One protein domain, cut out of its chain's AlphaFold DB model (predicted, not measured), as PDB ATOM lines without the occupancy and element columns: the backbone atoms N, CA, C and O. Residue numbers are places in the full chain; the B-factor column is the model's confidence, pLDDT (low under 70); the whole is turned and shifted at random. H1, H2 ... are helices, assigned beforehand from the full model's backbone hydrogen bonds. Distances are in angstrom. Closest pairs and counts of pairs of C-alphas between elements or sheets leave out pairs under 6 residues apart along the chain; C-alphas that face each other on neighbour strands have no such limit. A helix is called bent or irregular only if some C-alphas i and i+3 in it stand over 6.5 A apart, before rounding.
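Overview. This is residues 548 to 574 and 586 to 670 of the 670 residues of the protein "SET domain-containing protein" of Trypanosoma cruzi Dm28c (UniProt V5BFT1). Helix H4 runs through the middle, with the long helix H1 slanting along one side of it and H5 and H7 crossing it on the other side. Short H6 packs on H1, short H3 lies between H2 and H4 along the chain and makes a corner with the beginning of H4, and residues 586 to 593 of H2 stick out as a small arm. The 112 printed residues include seven named helices, H1 to H7 in that order along the chain, and no named strand: the class is all helix. The whole is compact, with a radius of gyration of the C-alphas of 14.6 A, and spans 45 by 33 by 30 A.

Arrangement. H1, residues 549 to 571, touches H4, residues 603 to 624; the closest C-alphas, of Thr 552 and Ser 612, are 4.7 A apart. They run opposite ways at a steep tilt of 37 degrees, only just past shallow. With residues 556 to 564 alone, H1 touches H6, residues 641 to 646, closest at the C-alphas of Leu 560 and Glu 643, 5.5 A. H3, residues 598 to 601, only just touches H1, with 3 pairs of C-alphas within 8 A, the closest those of Ser 563 and Pro 598 at 5.7 A. H3 and H4 touch only at the corner, the C-alphas of Phe 599 and Arg 606 being 5.2 A apart. H4, the hub, also touches H5, residues 629 to 639, closest at the C-alphas of Gly 621 and Ile 632, 6.3 A; at 72 degrees they are only just about perpendicular. H7, residues 652 to 667, touches H4 with residues 658 to 662 alone, at a steep tilt of 62 degrees, closest at the C-alphas of Arg 606 and Leu 658, 6.6 A. H7 touches H5 as well, the C-alphas of Leu 633 and Leu 652 being closest at 6.8 A. H2, residues 586 to 594, touches no helix. Every O i to N i+4 pair is within hydrogen-bond range in H1, H2, H5 and H6, against 15 of 18 in H4 and 11 of 12 in H7; H3 is too short for such a pair.

Along the chain. H1 begins at C-alpha 549 (114.570, 110.188, 173.886) and measures 33.4 A. H4 measures 28.8 A, has a kink of 57 degrees near residue 618 and is irregular, C-alphas 619 and 622 being 7.1 A apart. H7 measures 23.4 A and ends at C-alpha 667 (135.949, 110.120, 155.872).

Size, cuts and confidence. The C-alphas farthest apart, of Asn 573 and Glu 626, are 47.5 A apart. Residues 575 to 585 are not printed, and C-alphas 574 and 586 are 19.0 A apart across this cut. The links printed whole are tight. pLDDT is under 70 at residues 569 to 574, 586 to 587, 621 to 627 and 665 to 670.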
ATOM      1  N   TYR A 548     117.103 106.320 172.698       85.94
ATOM      2  CA  TYR A 548     116.205 106.646 173.797       85.94
ATOM      3  C   TYR A 548     116.048 108.180 173.921       85.94
ATOM      4  O   TYR A 548     117.071 108.861 174.027       85.94
ATOM      5  N   PRO A 549     114.816 108.737 173.978       85.62
ATOM      6  CA  PRO A 549     114.570 110.188 173.886       85.62
ATOM      7  C   PRO A 549     115.345 111.068 174.881       85.62
ATOM      8  O   PRO A 549     115.721 112.198 174.560       85.62
ATOM      9  N   LEU A 550     115.651 110.546 176.074       87.31
ATOM     10  CA  LEU A 550     116.455 111.260 177.070       87.31
ATOM     11  C   LEU A 550     117.845 111.639 176.539       87.31
ATOM     12  O   LEU A 550     118.345 112.719 176.847       87.31
ATOM     13  N   LEU A 551     118.469 110.772 175.731       90.06
ATOM     14  CA  LEU A 551     119.781 111.043 175.139       90.06
ATOM     15  C   LEU A 551     119.712 112.236 174.181       90.06
ATOM     16  O   LEU A 551     120.570 113.117 174.243       90.06
ATOM     17  N   THR A 552     118.662 112.303 173.358       90.00
ATOM     18  CA  THR A 552     118.416 113.406 172.422       90.00
ATOM     19  C   THR A 552     118.323 114.735 173.164       90.00
ATOM     20  O   THR A 552     119.013 115.693 172.809       90.00
ATOM     21  N   GLY A 553     117.526 114.767 174.235       89.25
ATOM     22  CA  GLY A 553     117.338 115.955 175.061       89.25
ATOM     23  C   GLY A 553     118.623 116.421 175.748       89.25
ATOM     24  O   GLY A 553     119.036 117.571 175.599       89.25
ATOM     25  N   ILE A 554     119.332 115.513 176.431       91.81
ATOM     26  CA  ILE A 554     120.586 115.851 177.122       91.81
ATOM     27  C   ILE A 554     121.650 116.348 176.133       91.81
ATOM     28  O   ILE A 554     122.352 117.312 176.440       91.81
ATOM     29  N   ARG A 555     121.763 115.749 174.937       92.88
ATOM     30  CA  ARG A 555     122.708 116.212 173.903       92.88
ATOM     31  C   ARG A 555     122.383 117.613 173.403       92.88
ATOM     32  O   ARG A 555     123.296 118.429 173.288       92.88
ATOM     33  N   LEU A 556     121.112 117.911 173.138       92.19
ATOM     34  CA  LEU A 556     120.701 119.235 172.664       92.19
ATOM     35  C   LEU A 556     120.904 120.309 173.735       92.19
ATOM     36  O   LEU A 556     121.440 121.375 173.442       92.19
ATOM     37  N   HIS A 557     120.590 120.006 174.995       91.31
ATOM     38  CA  HIS A 557     120.864 120.912 176.114       91.31
ATOM     39  C   HIS A 557     122.356 121.127 176.342       91.31
ATOM     40  O   HIS A 557     122.791 122.253 176.589       91.31
ATOM     41  N   TYR A 558     123.159 120.068 176.228       92.81
ATOM     42  CA  TYR A 558     124.611 120.176 176.294       92.81
ATOM     43  C   TYR A 558     125.153 121.064 175.165       92.81
ATOM     44  O   TYR A 558     125.943 121.977 175.424       92.81
ATOM     45  N   ALA A 559     124.683 120.860 173.933       92.50
ATOM     46  CA  ALA A 559     125.051 121.675 172.782       92.50
ATOM     47  C   ALA A 559     124.636 123.144 172.961       92.50
ATOM     48  O   ALA A 559     125.437 124.039 172.687       92.50
ATOM     49  N   LEU A 560     123.445 123.411 173.504       91.00
ATOM     50  CA  LEU A 560     122.991 124.762 173.834       91.00
ATOM     51  C   LEU A 560     123.902 125.415 174.885       91.00
ATOM     52  O   LEU A 560     124.374 126.538 174.682       91.00
ATOM     53  N   ALA A 561     124.205 124.719 175.986       89.44
ATOM     54  CA  ALA A 561     125.079 125.239 177.041       89.44
ATOM     55  C   ALA A 561     126.490 125.545 176.505       89.44
ATOM     56  O   ALA A 561     127.066 126.599 176.797       89.44
ATOM     57  N   ARG A 562     127.018 124.663 175.652       90.75
ATOM     58  CA  ARG A 562     128.313 124.826 174.983       90.75
ATOM     59  C   ARG A 562     128.320 125.992 173.993       90.75
ATOM     60  O   ARG A 562     129.275 126.769 173.969       90.75
ATOM     61  N   SER A 563     127.246 126.160 173.225       89.75
ATOM     62  CA  SER A 563     127.104 127.246 172.248       89.75
ATOM     63  C   SER A 563     127.097 128.616 172.920       89.75
ATOM     64  O   SER A 563     127.809 129.523 172.490       89.75
ATOM     65  N   ARG A 564     126.372 128.757 174.037       85.31
ATOM     66  CA  ARG A 564     126.336 130.009 174.815       85.31
ATOM     67  C   ARG A 564     127.716 130.430 175.307       85.31
ATOM     68  O   ARG A 564     128.052 131.612 175.272       85.31
ATOM     69  N   TYR A 565     128.529 129.468 175.735       82.88
ATOM     70  CA  TYR A 565     129.906 129.738 176.133       82.88
ATOM     71  C   TYR A 565     130.785 130.165 174.963       82.88
ATOM     72  O   TYR A 565     131.544 131.131 175.076       82.88
ATOM     73  N   LEU A 566     130.668 129.465 173.834       84.25
ATOM     74  CA  LEU A 566     131.424 129.791 172.636       84.25
ATOM     75  C   LEU A 566     131.155 131.243 172.217       84.25
ATOM     76  O   LEU A 566     132.108 132.005 172.091       84.25
ATOM     77  N   ILE A 567     129.884 131.646 172.129       78.62
ATOM     78  CA  ILE A 567     129.474 133.018 171.786       78.62
ATOM     79  C   ILE A 567     130.070 134.032 172.775       78.62
ATOM     80  O   ILE A 567     130.746 134.979 172.365       78.62
ATOM     81  N   ALA A 568     129.920 133.785 174.081       71.06
ATOM     82  CA  ALA A 568     130.424 134.678 175.123       71.06
ATOM     83  C   ALA A 568     131.946 134.898 175.046       71.06
ATOM     84  O   ALA A 568     132.424 136.000 175.299       71.06
ATOM     85  N   THR A 569     132.729 133.879 174.681       68.88
ATOM     86  CA  THR A 569     134.195 134.013 174.545       68.88
ATOM     87  C   THR A 569     134.634 134.671 173.237       68.88
ATOM     88  O   THR A 569     135.727 135.244 173.163       68.88
ATOM     89  N   THR A 570     133.801 134.607 172.201       64.31
ATOM     90  CA  THR A 570     134.139 135.119 170.872       64.31
ATOM     91  C   THR A 570     133.760 136.579 170.689       64.31
ATOM     92  O   THR A 570     134.519 137.304 170.049       64.31
ATOM     93  N   ASP A 571     132.682 137.035 171.332       58.22
ATOM     94  CA  ASP A 571     132.278 138.447 171.326       58.22
ATOM     95  C   ASP A 571     133.235 139.337 172.131       58.22
ATOM     96  O   ASP A 571     133.471 140.487 171.764       58.22
ATOM     97  N   ILE A 572     133.893 138.792 173.162       50.91
ATOM     98  CA  ILE A 572     134.948 139.498 173.918       50.91
ATOM     99  C   ILE A 572     136.160 139.834 173.024       50.91
ATOM    100  O   ILE A 572     136.879 140.793 173.296       50.91
ATOM    101  N   ASN A 573     136.374 139.081 171.939       45.66
ATOM    102  CA  ASN A 573     137.486 139.262 171.000       45.66
ATOM    103  C   ASN A 573     137.034 139.789 169.624       45.66
ATOM    104  O   ASN A 573     137.769 139.671 168.641       45.66
ATOM    105  N   GLY A 574     135.818 140.336 169.525       42.81
ATOM    106  CA  GLY A 574     135.239 140.767 168.259       42.81
ATOM    107  C   GLY A 574     135.972 141.970 167.642       42.81
ATOM    108  O   GLY A 574     136.029 143.029 168.266       42.81
ATOM    109  N   GLY A 586     128.962 142.071 149.928       68.06
ATOM    110  CA  GLY A 586     127.949 141.422 150.772       68.06
ATOM    111  C   GLY A 586     128.166 139.914 150.939       68.06
ATOM    112  O   GLY A 586     128.057 139.411 152.049       68.06
ATOM    113  N   SER A 587     128.618 139.224 149.888       68.44
ATOM    114  CA  SER A 587     128.868 137.777 149.921       68.44
ATOM    115  C   SER A 587     130.010 137.358 150.852       68.44
ATOM    116  O   SER A 587     129.924 136.317 151.494       68.44
ATOM    117  N   VAL A 588     131.077 138.158 150.972       71.50
ATOM    118  CA  VAL A 588     132.187 137.859 151.898       71.50
ATOM    119  C   VAL A 588     131.766 138.117 153.346       71.50
ATOM    120  O   VAL A 588     132.220 137.420 154.250       71.50
ATOM    121  N   ARG A 589     130.863 139.080 153.578       72.31
ATOM    122  CA  ARG A 589     130.270 139.314 154.904       72.31
ATOM    123  C   ARG A 589     129.361 138.160 155.312       72.31
ATOM    124  O   ARG A 589     129.527 137.639 156.404       72.31
ATOM    125  N   GLU A 590     128.480 137.716 154.420       72.56
ATOM    126  CA  GLU A 590     127.611 136.555 154.653       72.56
ATOM    127  C   GLU A 590     128.421 135.282 154.927       72.56
ATOM    128  O   GLU A 590     128.138 134.568 155.885       72.56
ATOM    129  N   GLN A 591     129.491 135.035 154.162       74.19
ATOM    130  CA  GLN A 591     130.407 133.921 154.429       74.19
ATOM    131  C   GLN A 591     131.113 134.053 155.784       74.19
ATOM    132  O   GLN A 591     131.267 133.061 156.493       74.19
ATOM    133  N   ALA A 592     131.541 135.257 156.171       74.62
ATOM    134  CA  ALA A 592     132.181 135.479 157.463       74.62
ATOM    135  C   ALA A 592     131.215 135.269 158.641       74.62
ATOM    136  O   ALA A 592     131.622 134.677 159.639       74.62
ATOM    137  N   GLU A 593     129.957 135.707 158.530       77.81
ATOM    138  CA  GLU A 593     128.929 135.453 159.550       77.81
ATOM    139  C   GLU A 593     128.572 133.964 159.631       77.81
ATOM    140  O   GLU A 593     128.500 133.400 160.719       77.81
ATOM    141  N   MET A 594     128.465 133.280 158.491       79.88
ATOM    142  CA  MET A 594     128.239 131.835 158.446       79.88
ATOM    143  C   MET A 594     129.361 131.059 159.147       79.88
ATOM    144  O   MET A 594     129.096 130.185 159.963       79.88
ATOM    145  N   MET A 595     130.626 131.433 158.928       80.88
ATOM    146  CA  MET A 595     131.778 130.826 159.617       80.88
ATOM    147  C   MET A 595     131.819 131.106 161.130       80.88
ATOM    148  O   MET A 595     132.606 130.480 161.846       80.88
ATOM    149  N   ARG A 596     131.003 132.041 161.637       82.75
ATOM    150  CA  ARG A 596     130.883 132.320 163.075       82.75
ATOM    151  C   ARG A 596     129.848 131.455 163.781       82.75
ATOM    152  O   ARG A 596     129.912 131.391 165.010       82.75
ATOM    153  N   LEU A 597     128.957 130.787 163.046       87.50
ATOM    154  CA  LEU A 597     127.913 129.943 163.626       87.50
ATOM    155  C   LEU A 597     128.527 128.879 164.560       87.50
ATOM    156  O   LEU A 597     129.559 128.291 164.213       87.50
ATOM    157  N   PRO A 598     127.933 128.603 165.738       89.06
ATOM    158  CA  PRO A 598     128.528 127.697 166.722       89.06
ATOM    159  C   PRO A 598     128.857 126.308 166.168       89.06
ATOM    160  O   PRO A 598     129.976 125.822 166.355       89.06
ATOM    161  N   PHE A 599     127.943 125.712 165.399       89.44
ATOM    162  CA  PHE A 599     128.178 124.413 164.768       89.44
ATOM    163  C   PHE A 599     129.339 124.430 163.750       89.44
ATOM    164  O   PHE A 599     130.037 123.431 163.580       89.44
ATOM    165  N   MET A 600     129.636 125.559 163.100       87.62
ATOM    166  CA  MET A 600     130.783 125.657 162.183       87.62
ATOM    167  C   MET A 600     132.118 125.588 162.930       87.62
ATOM    168  O   MET A 600     133.111 125.076 162.411       87.62
ATOM    169  N   ARG A 601     132.147 126.079 164.170       87.69
ATOM    170  CA  ARG A 601     133.372 126.263 164.956       87.69
ATOM    171  C   ARG A 601     133.689 125.106 165.891       87.69
ATOM    172  O   ARG A 601     134.858 124.907 166.212       87.69
ATOM    173  N   ASP A 602     132.680 124.357 166.318       89.69
ATOM    174  CA  ASP A 602     132.833 123.304 167.316       89.69
ATOM    175  C   ASP A 602     132.286 121.963 166.808       89.69
ATOM    176  O   ASP A 602     131.115 121.836 166.451       89.69
ATOM    177  N   ALA A 603     133.155 120.950 166.767       90.25
ATOM    178  CA  ALA A 603     132.802 119.617 166.288       90.25
ATOM    179  C   ALA A 603     131.818 118.884 167.206       90.25
ATOM    180  O   ALA A 603     130.984 118.132 166.708       90.25
ATOM    181  N   ILE A 604     131.870 119.139 168.516       91.19
ATOM    182  CA  ILE A 604     131.003 118.488 169.503       91.19
ATOM    183  C   ILE A 604     129.569 118.997 169.349       91.19
ATOM    184  O   ILE A 604     128.632 118.208 169.421       91.19
ATOM    185  N   ILE A 605     129.389 120.295 169.065       93.12
ATOM    186  CA  ILE A 605     128.064 120.857 168.751       93.12
ATOM    187  C   ILE A 605     127.478 120.157 167.519       93.12
ATOM    188  O   ILE A 605     126.331 119.714 167.563       93.12
ATOM    189  N   ARG A 606     128.266 119.999 166.442       92.94
ATOM    190  CA  ARG A 606     127.803 119.287 165.234       92.94
ATOM    191  C   ARG A 606     127.405 117.853 165.534       92.94
ATOM    192  O   ARG A 606     126.329 117.435 165.126       92.94
ATOM    193  N   GLU A 607     128.256 117.118 166.242       92.12
ATOM    194  CA  GLU A 607     127.994 115.724 166.591       92.12
ATOM    195  C   GLU A 607     126.715 115.583 167.422       92.12
ATOM    196  O   GLU A 607     125.891 114.721 167.124       92.12
ATOM    197  N   CYS A 608     126.505 116.459 168.410       93.50
ATOM    198  CA  CYS A 608     125.283 116.458 169.213       93.50
ATOM    199  C   CYS A 608     124.042 116.686 168.346       93.50
ATOM    200  O   CYS A 608     123.093 115.917 168.453       93.50
ATOM    201  N   VAL A 609     124.057 117.686 167.458       93.75
ATOM    202  CA  VAL A 609     122.917 117.981 166.573       93.75
ATOM    203  C   VAL A 609     122.637 116.819 165.613       93.75
ATOM    204  O   VAL A 609     121.485 116.413 165.477       93.75
ATOM    205  N   VAL A 610     123.672 116.255 164.980       91.69
ATOM    206  CA  VAL A 610     123.525 115.148 164.018       91.69
ATOM    207  C   VAL A 610     123.003 113.886 164.703       91.69
ATOM    208  O   VAL A 610     122.030 113.302 164.226       91.69
ATOM    209  N   ARG A 611     123.583 113.484 165.842       90.88
ATOM    210  CA  ARG A 611     123.091 112.320 166.595       90.88
ATOM    211  C   ARG A 611     121.665 112.539 167.092       90.88
ATOM    212  O   ARG A 611     120.838 111.652 166.937       90.88
ATOM    213  N   SER A 612     121.345 113.721 167.620       92.38
ATOM    214  CA  SER A 612     119.981 114.035 168.056       92.38
ATOM    215  C   SER A 612     118.970 113.980 166.906       92.38
ATOM    216  O   SER A 612     117.851 113.518 167.110       92.38
ATOM    217  N   PHE A 613     119.355 114.379 165.688       91.06
ATOM    218  CA  PHE A 613     118.506 114.202 164.509       91.06
ATOM    219  C   PHE A 613     118.316 112.724 164.141       91.06
ATOM    220  O   PHE A 613     117.190 112.319 163.867       91.06
ATOM    221  N   GLN A 614     119.379 111.913 164.157       88.44
ATOM    222  CA  GLN A 614     119.286 110.471 163.883       88.44
ATOM    223  C   GLN A 614     118.324 109.784 164.854       88.44
ATOM    224  O   GLN A 614     117.451 109.032 164.436       88.44
ATOM    225  N   GLU A 615     118.428 110.099 166.144       88.31
ATOM    226  CA  GLU A 615     117.519 109.570 167.160       88.31
ATOM    227  C   GLU A 615     116.085 110.060 166.939       88.31
ATOM    228  O   GLU A 615     115.157 109.254 166.958       88.31
ATOM    229  N   HIS A 616     115.903 111.357 166.657       86.31
ATOM    230  CA  HIS A 616     114.602 111.931 166.312       86.31
ATOM    231  C   HIS A 616     113.953 111.202 165.139       86.31
ATOM    232  O   HIS A 616     112.801 110.782 165.231       86.31
ATOM    233  N   TYR A 617     114.713 110.989 164.067       86.88
ATOM    234  CA  TYR A 617     114.266 110.281 162.876       86.88
ATOM    235  C   TYR A 617     113.722 108.886 163.209       86.88
ATOM    236  O   TYR A 617     112.687 108.493 162.676       86.88
ATOM    237  N   VAL A 618     114.349 108.154 164.133       84.50
ATOM    238  CA  VAL A 618     113.892 106.811 164.522       84.50
ATOM    239  C   VAL A 618     112.494 106.846 165.141       84.50
ATOM    240  O   VAL A 618     111.643 106.041 164.765       84.50
ATOM    241  N   TYR A 619     112.207 107.775 166.059       76.75
ATOM    242  CA  TYR A 619     110.912 107.790 166.753       76.75
ATOM    243  C   TYR A 619     109.858 108.736 166.157       76.75
ATOM    244  O   TYR A 619     108.695 108.643 166.560       76.75
ATOM    245  N   THR A 620     110.193 109.604 165.194       75.19
ATOM    246  CA  THR A 620     109.224 110.475 164.489       75.19
ATOM    247  C   THR A 620     109.196 110.307 162.976       75.19
ATOM    248  O   THR A 620     108.163 110.606 162.380       75.19
ATOM    249  N   GLY A 621     110.261 109.804 162.345       65.94
ATOM    250  CA  GLY A 621     110.397 109.721 160.885       65.94
ATOM    251  C   GLY A 621     109.307 108.884 160.220       65.94
ATOM    252  O   GLY A 621     108.890 109.178 159.105       65.94
ATOM    253  N   TRP A 622     108.731 107.922 160.940       68.12
ATOM    254  CA  TRP A 622     107.568 107.167 160.473       68.12
ATOM    255  C   TRP A 622     106.330 108.037 160.189       68.12
ATOM    256  O   TRP A 622     105.530 107.667 159.332       68.12
ATOM    257  N   ARG A 623     106.156 109.190 160.863       67.50
ATOM    258  CA  ARG A 623     105.058 110.150 160.580       67.50
ATOM    259  C   ARG A 623     105.135 110.699 159.161       67.50
ATOM    260  O   ARG A 623     104.147 111.184 158.626       67.50
ATOM    261  N   PHE A 624     106.325 110.607 158.594       64.75
ATOM    262  CA  PHE A 624     106.766 111.225 157.367       64.75
ATOM    263  C   PHE A 624     107.241 110.162 156.371       64.75
ATOM    264  O   PHE A 624     107.987 110.475 155.454       64.75
ATOM    265  N   ALA A 625     106.805 108.904 156.523       59.84
ATOM    266  CA  ALA A 625     107.164 107.819 155.606       59.84
ATOM    267  C   ALA A 625     106.795 108.122 154.133       59.84
ATOM    268  O   ALA A 625     107.419 107.578 153.227       59.84
ATOM    269  N   GLU A 626     105.819 109.010 153.899       56.50
ATOM    270  CA  GLU A 626     105.410 109.503 152.569       56.50
ATOM    271  C   GLU A 626     105.892 110.932 152.257       56.50
ATOM    272  O   GLU A 626     105.658 111.449 151.163       56.50
ATOM    273  N   ALA A 627     106.531 111.587 153.219       59.66
ATOM    274  CA  ALA A 627     106.945 112.974 153.133       59.66
ATOM    275  C   ALA A 627     108.372 113.105 152.594       59.66
ATOM    276  O   ALA A 627     109.174 112.170 152.637       59.66
ATOM    277  N   ASN A 628     108.706 114.287 152.080       71.94
ATOM    278  CA  ASN A 628     110.079 114.566 151.678       71.94
ATOM    279  C   ASN A 628     110.994 114.710 152.917       71.94
ATOM    280  O   ASN A 628     110.542 114.992 154.027       71.94
ATOM    281  N   GLU A 629     112.305 114.532 152.735       77.81
ATOM    282  CA  GLU A 629     113.291 114.684 153.821       77.81
ATOM    283  C   GLU A 629     113.216 116.068 154.499       77.81
ATOM    284  O   GLU A 629     113.485 116.198 155.695       77.81
ATOM    285  N   GLU A 630     112.797 117.097 153.752       83.06
ATOM    286  CA  GLU A 630     112.616 118.460 154.260       83.06
ATOM    287  C   GLU A 630     111.544 118.542 155.354       83.06
ATOM    288  O   GLU A 630     111.741 119.260 156.330       83.06
ATOM    289  N   GLU A 631     110.441 117.798 155.249       83.19
ATOM    290  CA  GLU A 631     109.374 117.790 156.255       83.19
ATOM    291  C   GLU A 631     109.842 117.199 157.594       83.19
ATOM    292  O   GLU A 631     109.515 117.742 158.652       83.19
ATOM    293  N   ILE A 632     110.670 116.149 157.569       84.62
ATOM    294  CA  ILE A 632     111.239 115.551 158.790       84.62
ATOM    295  C   ILE A 632     112.220 116.516 159.449       84.62
ATOM    296  O   ILE A 632     112.168 116.737 160.660       84.62
ATOM    297  N   LEU A 633     113.100 117.125 158.653       88.81
ATOM    298  CA  LEU A 633     114.031 118.140 159.139       88.81
ATOM    299  C   LEU A 633     113.283 119.349 159.711       88.81
ATOM    300  O   LEU A 633     113.664 119.870 160.758       88.81
ATOM    301  N   GLN A 634     112.183 119.759 159.077       88.25
ATOM    302  CA  GLN A 634     111.337 120.842 159.566       88.25
ATOM    303  C   GLN A 634     110.636 120.466 160.877       88.25
ATOM    304  O   GLN A 634     110.505 121.314 161.760       88.25
ATOM    305  N   SER A 635     110.207 119.210 161.028       86.44
ATOM    306  CA  SER A 635     109.653 118.687 162.281       86.44
ATOM    307  C   SER A 635     110.685 118.713 163.406       86.44
ATOM    308  O   SER A 635     110.379 119.165 164.509       86.44
ATOM    309  N   PHE A 636     111.916 118.276 163.134       89.44
ATOM    310  CA  PHE A 636     113.011 118.333 164.102       89.44
ATOM    311  C   PHE A 636     113.331 119.778 164.503       89.44
ATOM    312  O   PHE A 636     113.427 120.082 165.692       89.44
ATOM    313  N   LEU A 637     113.414 120.677 163.516       90.38
ATOM    314  CA  LEU A 637     113.666 122.099 163.731       90.38
ATOM    315  C   LEU A 637     112.570 122.762 164.562       90.38
ATOM    316  O   LEU A 637     112.882 123.520 165.467       90.38
ATOM    317  N   ARG A 638     111.299 122.448 164.296       87.56
ATOM    318  CA  ARG A 638     110.170 122.968 165.077       87.56
ATOM    319  C   ARG A 638     110.186 122.442 166.511       87.56
ATOM    320  O   ARG A 638     109.917 123.196 167.436       87.56
ATOM    321  N   ARG A 639     110.485 121.153 166.699       85.00
ATOM    322  CA  ARG A 639     110.465 120.521 168.027       85.00
ATOM    323  C   ARG A 639     111.560 121.053 168.951       85.00
ATOM    324  O   ARG A 639     111.322 121.156 170.146       85.00
ATOM    325  N   TYR A 640     112.732 121.369 168.404       88.38
ATOM    326  CA  TYR A 640     113.910 121.799 169.165       88.38
ATOM    327  C   TYR A 640     114.403 123.181 168.728       88.38
ATOM    328  O   TYR A 640     115.606 123.424 168.640       88.38
ATOM    329  N   GLU A 641     113.470 124.076 168.395       89.44
ATOM    330  CA  GLU A 641     113.772 125.383 167.806       89.44
ATOM    331  C   GLU A 641     114.751 126.181 168.675       89.44
ATOM    332  O   GLU A 641     115.748 126.693 168.168       89.44
ATOM    333  N   ALA A 642     114.520 126.231 169.990       87.50
ATOM    334  CA  ALA A 642     115.355 126.984 170.921       87.50
ATOM    335  C   ALA A 642     116.781 126.414 171.028       87.50
ATOM    336  O   ALA A 642     117.763 127.163 170.969       87.50
ATOM    337  N   GLU A 643     116.912 125.092 171.167       91.00
ATOM    338  CA  GLU A 643     118.202 124.406 171.250       91.00
ATOM    339  C   GLU A 643     118.999 124.531 169.947       91.00
ATOM    340  O   GLU A 643     120.198 124.833 169.971       91.00
ATOM    341  N   LEU A 644     118.338 124.348 168.803       92.38
ATOM    342  CA  LEU A 644     118.958 124.411 167.481       92.38
ATOM    343  C   LEU A 644     119.344 125.839 167.094       92.38
ATOM    344  O   LEU A 644     120.462 126.049 166.616       92.38
ATOM    345  N   PHE A 645     118.490 126.822 167.392       90.75
ATOM    346  CA  PHE A 645     118.802 128.239 167.219       90.75
ATOM    347  C   PHE A 645     120.086 128.610 167.968       90.75
ATOM    348  O   PHE A 645     121.007 129.181 167.384       90.75
ATOM    349  N   ALA A 646     120.214 128.196 169.234       87.31
ATOM    350  CA  ALA A 646     121.420 128.445 170.022       87.31
ATOM    351  C   ALA A 646     122.678 127.802 169.413       87.31
ATOM    352  O   ALA A 646     123.768 128.357 169.544       87.31
ATOM    353  N   CYS A 647     122.539 126.672 168.717       90.56
ATOM    354  CA  CYS A 647     123.627 126.006 167.997       90.56
ATOM    355  C   CYS A 647     123.970 126.666 166.644       90.56
ATOM    356  O   CYS A 647     124.946 126.269 166.002       90.56
ATOM    357  N   GLY A 648     123.206 127.677 166.212       89.75
ATOM    358  CA  GLY A 648     123.328 128.353 164.915       89.75
ATOM    359  C   GLY A 648     122.521 127.710 163.787       89.75
ATOM    360  O   GLY A 648     122.792 127.977 162.619       89.75
ATOM    361  N   VAL A 649     121.565 126.834 164.101       91.25
ATOM    362  CA  VAL A 649     120.762 126.085 163.128       91.25
ATOM    363  C   VAL A 649     119.344 126.650 163.087       91.25
ATOM    364  O   VAL A 649     118.479 126.248 163.852       91.25
ATOM    365  N   GLU A 650     119.110 127.594 162.175       89.38
ATOM    366  CA  GLU A 650     117.804 128.267 162.035       89.38
ATOM    367  C   GLU A 650     116.999 127.850 160.794       89.38
ATOM    368  O   GLU A 650     115.801 128.102 160.703       89.38
ATOM    369  N   GLN A 651     117.655 127.258 159.794       89.56
ATOM    370  CA  GLN A 651     117.063 126.984 158.486       89.56
ATOM    371  C   GLN A 651     117.479 125.605 157.983       89.56
ATOM    372  O   GLN A 651     118.567 125.120 158.294       89.56
ATOM    373  N   LEU A 652     116.650 125.014 157.117       87.94
ATOM    374  CA  LEU A 652     116.910 123.708 156.503       87.94
ATOM    375  C   LEU A 652     118.253 123.646 155.754       87.94
ATOM    376  O   LEU A 652     118.940 122.627 155.772       87.94
ATOM    377  N   SER A 653     118.676 124.761 155.151       87.31
ATOM    378  CA  SER A 653     119.966 124.883 154.463       87.31
ATOM    379  C   SER A 653     121.172 124.616 155.376       87.31
ATOM    380  O   SER A 653     122.199 124.131 154.899       87.31
ATOM    381  N   HIS A 654     121.056 124.871 156.684       89.88
ATOM    382  CA  HIS A 654     122.118 124.596 157.650       89.88
ATOM    383  C   HIS A 654     122.298 123.093 157.910       89.88
ATOM    384  O   HIS A 654     123.427 122.657 158.129       89.88
ATOM    385  N   PHE A 655     121.241 122.277 157.801       88.25
ATOM    386  CA  PHE A 655     121.369 120.818 157.916       88.25
ATOM    387  C   PHE A 655     122.173 120.212 156.763       88.25
ATOM    388  O   PHE A 655     123.002 119.334 156.994       88.25
ATOM    389  N   ASN A 656     122.024 120.740 155.543       84.88
ATOM    390  CA  ASN A 656     122.856 120.324 154.407       84.88
ATOM    391  C   ASN A 656     124.345 120.577 154.680       84.88
ATOM    392  O   ASN A 656     125.198 119.755 154.357       84.88
ATOM    393  N   MET A 657     124.662 121.709 155.310       85.00
ATOM    394  CA  MET A 657     126.032 122.056 155.681       85.00
ATOM    395  C   MET A 657     126.576 121.148 156.785       85.00
ATOM    396  O   MET A 657     127.705 120.670 156.683       85.00
ATOM    397  N   LEU A 658     125.763 120.881 157.813       86.81
ATOM    398  CA  LEU A 658     126.087 119.948 158.892       86.81
ATOM    399  C   LEU A 658     126.414 118.556 158.356       86.81
ATOM    400  O   LEU A 658     127.446 118.005 158.731       86.81
ATOM    401  N   SER A 659     125.576 118.034 157.458       82.81
ATOM    402  CA  SER A 659     125.764 116.732 156.813       82.81
ATOM    403  C   SER A 659     127.108 116.659 156.077       82.81
ATOM    404  O   SER A 659     127.958 115.835 156.410       82.81
ATOM    405  N   LEU A 660     127.389 117.628 155.193       82.69
ATOM    406  CA  LEU A 660     128.656 117.693 154.453       82.69
ATOM    407  C   LEU A 660     129.891 117.749 155.367       82.69
ATOM    408  O   LEU A 660     130.931 117.166 155.056       82.69
ATOM    409  N   MET A 661     129.807 118.480 156.480       81.44
ATOM    410  CA  MET A 661     130.915 118.601 157.430       81.44
ATOM    411  C   MET A 661     131.103 117.357 158.293       81.44
ATOM    412  O   MET A 661     132.235 117.055 158.675       81.44
ATOM    413  N   PHE A 662     130.013 116.676 158.636       76.44
ATOM    414  CA  PHE A 662     130.046 115.445 159.409       76.44
ATOM    415  C   PHE A 662     130.680 114.315 158.585       76.44
ATOM    416  O   PHE A 662     131.664 113.722 159.024       76.44
ATOM    417  N   ASP A 663     130.238 114.139 157.337       77.38
ATOM    418  CA  ASP A 663     130.789 113.146 156.405       77.38
ATOM    419  C   ASP A 663     132.284 113.370 156.130       77.38
ATOM    420  O   ASP A 663     133.081 112.428 156.087       77.38
ATOM    421  N   ALA A 664     132.703 114.633 155.977       71.31
ATOM    422  CA  ALA A 664     134.110 114.981 155.787       71.31
ATOM    423  C   ALA A 664     134.978 114.655 157.016       71.31
ATOM    424  O   ALA A 664     136.163 114.344 156.866       71.31
ATOM    425  N   ALA A 665     134.410 114.727 158.224       68.56
ATOM    426  CA  ALA A 665     135.108 114.385 159.457       68.56
ATOM    427  C   ALA A 665     135.257 112.863 159.624       68.56
ATOM    428  O   ALA A 665     136.338 112.406 159.996       68.56
ATOM    429  N   GLU A 666     134.229 112.076 159.290       64.88
ATOM    430  CA  GLU A 666     134.301 110.608 159.336       64.88
ATOM    431  C   GLU A 666     135.214 110.039 158.236       64.88
ATOM    432  O   GLU A 666     136.080 109.204 158.512       64.88
ATOM    433  N   GLY A 667     135.124 110.557 157.006       54.06
ATOM    434  CA  GLY A 667     135.949 110.120 155.872       54.06
ATOM    435  C   GLY A 667     137.450 110.425 156.000       54.06
ATOM    436  O   GLY A 667     138.258 109.835 155.286       54.06
ATOM    437  N   GLY A 668     137.845 111.318 156.915       48.09
ATOM    438  CA  GLY A 668     139.246 111.634 157.223       48.09
ATOM    439  C   GLY A 668     139.906 110.707 158.253       48.09
ATOM    440  O   GLY A 668     141.087 110.882 158.550       48.09
ATOM    441  N   SER A 669     139.157 109.749 158.808       41.12
ATOM    442  CA  SER A 669     139.621 108.803 159.836       41.12
ATOM    443  C   SER A 669     139.802 107.357 159.338       41.12
ATOM    444  O   SER A 669     140.051 106.459 160.147       41.12
ATOM    445  N   GLY A 670     139.717 107.146 158.016       31.67
ATOM    446  CA  GLY A 670     139.927 105.862 157.328       31.67
ATOM    447  C   GLY A 670     141.346 105.622 156.829       31.67
ATOM    448  O   GLY A 670     141.983 106.587 156.346       31.67
TER     449      GLY A 670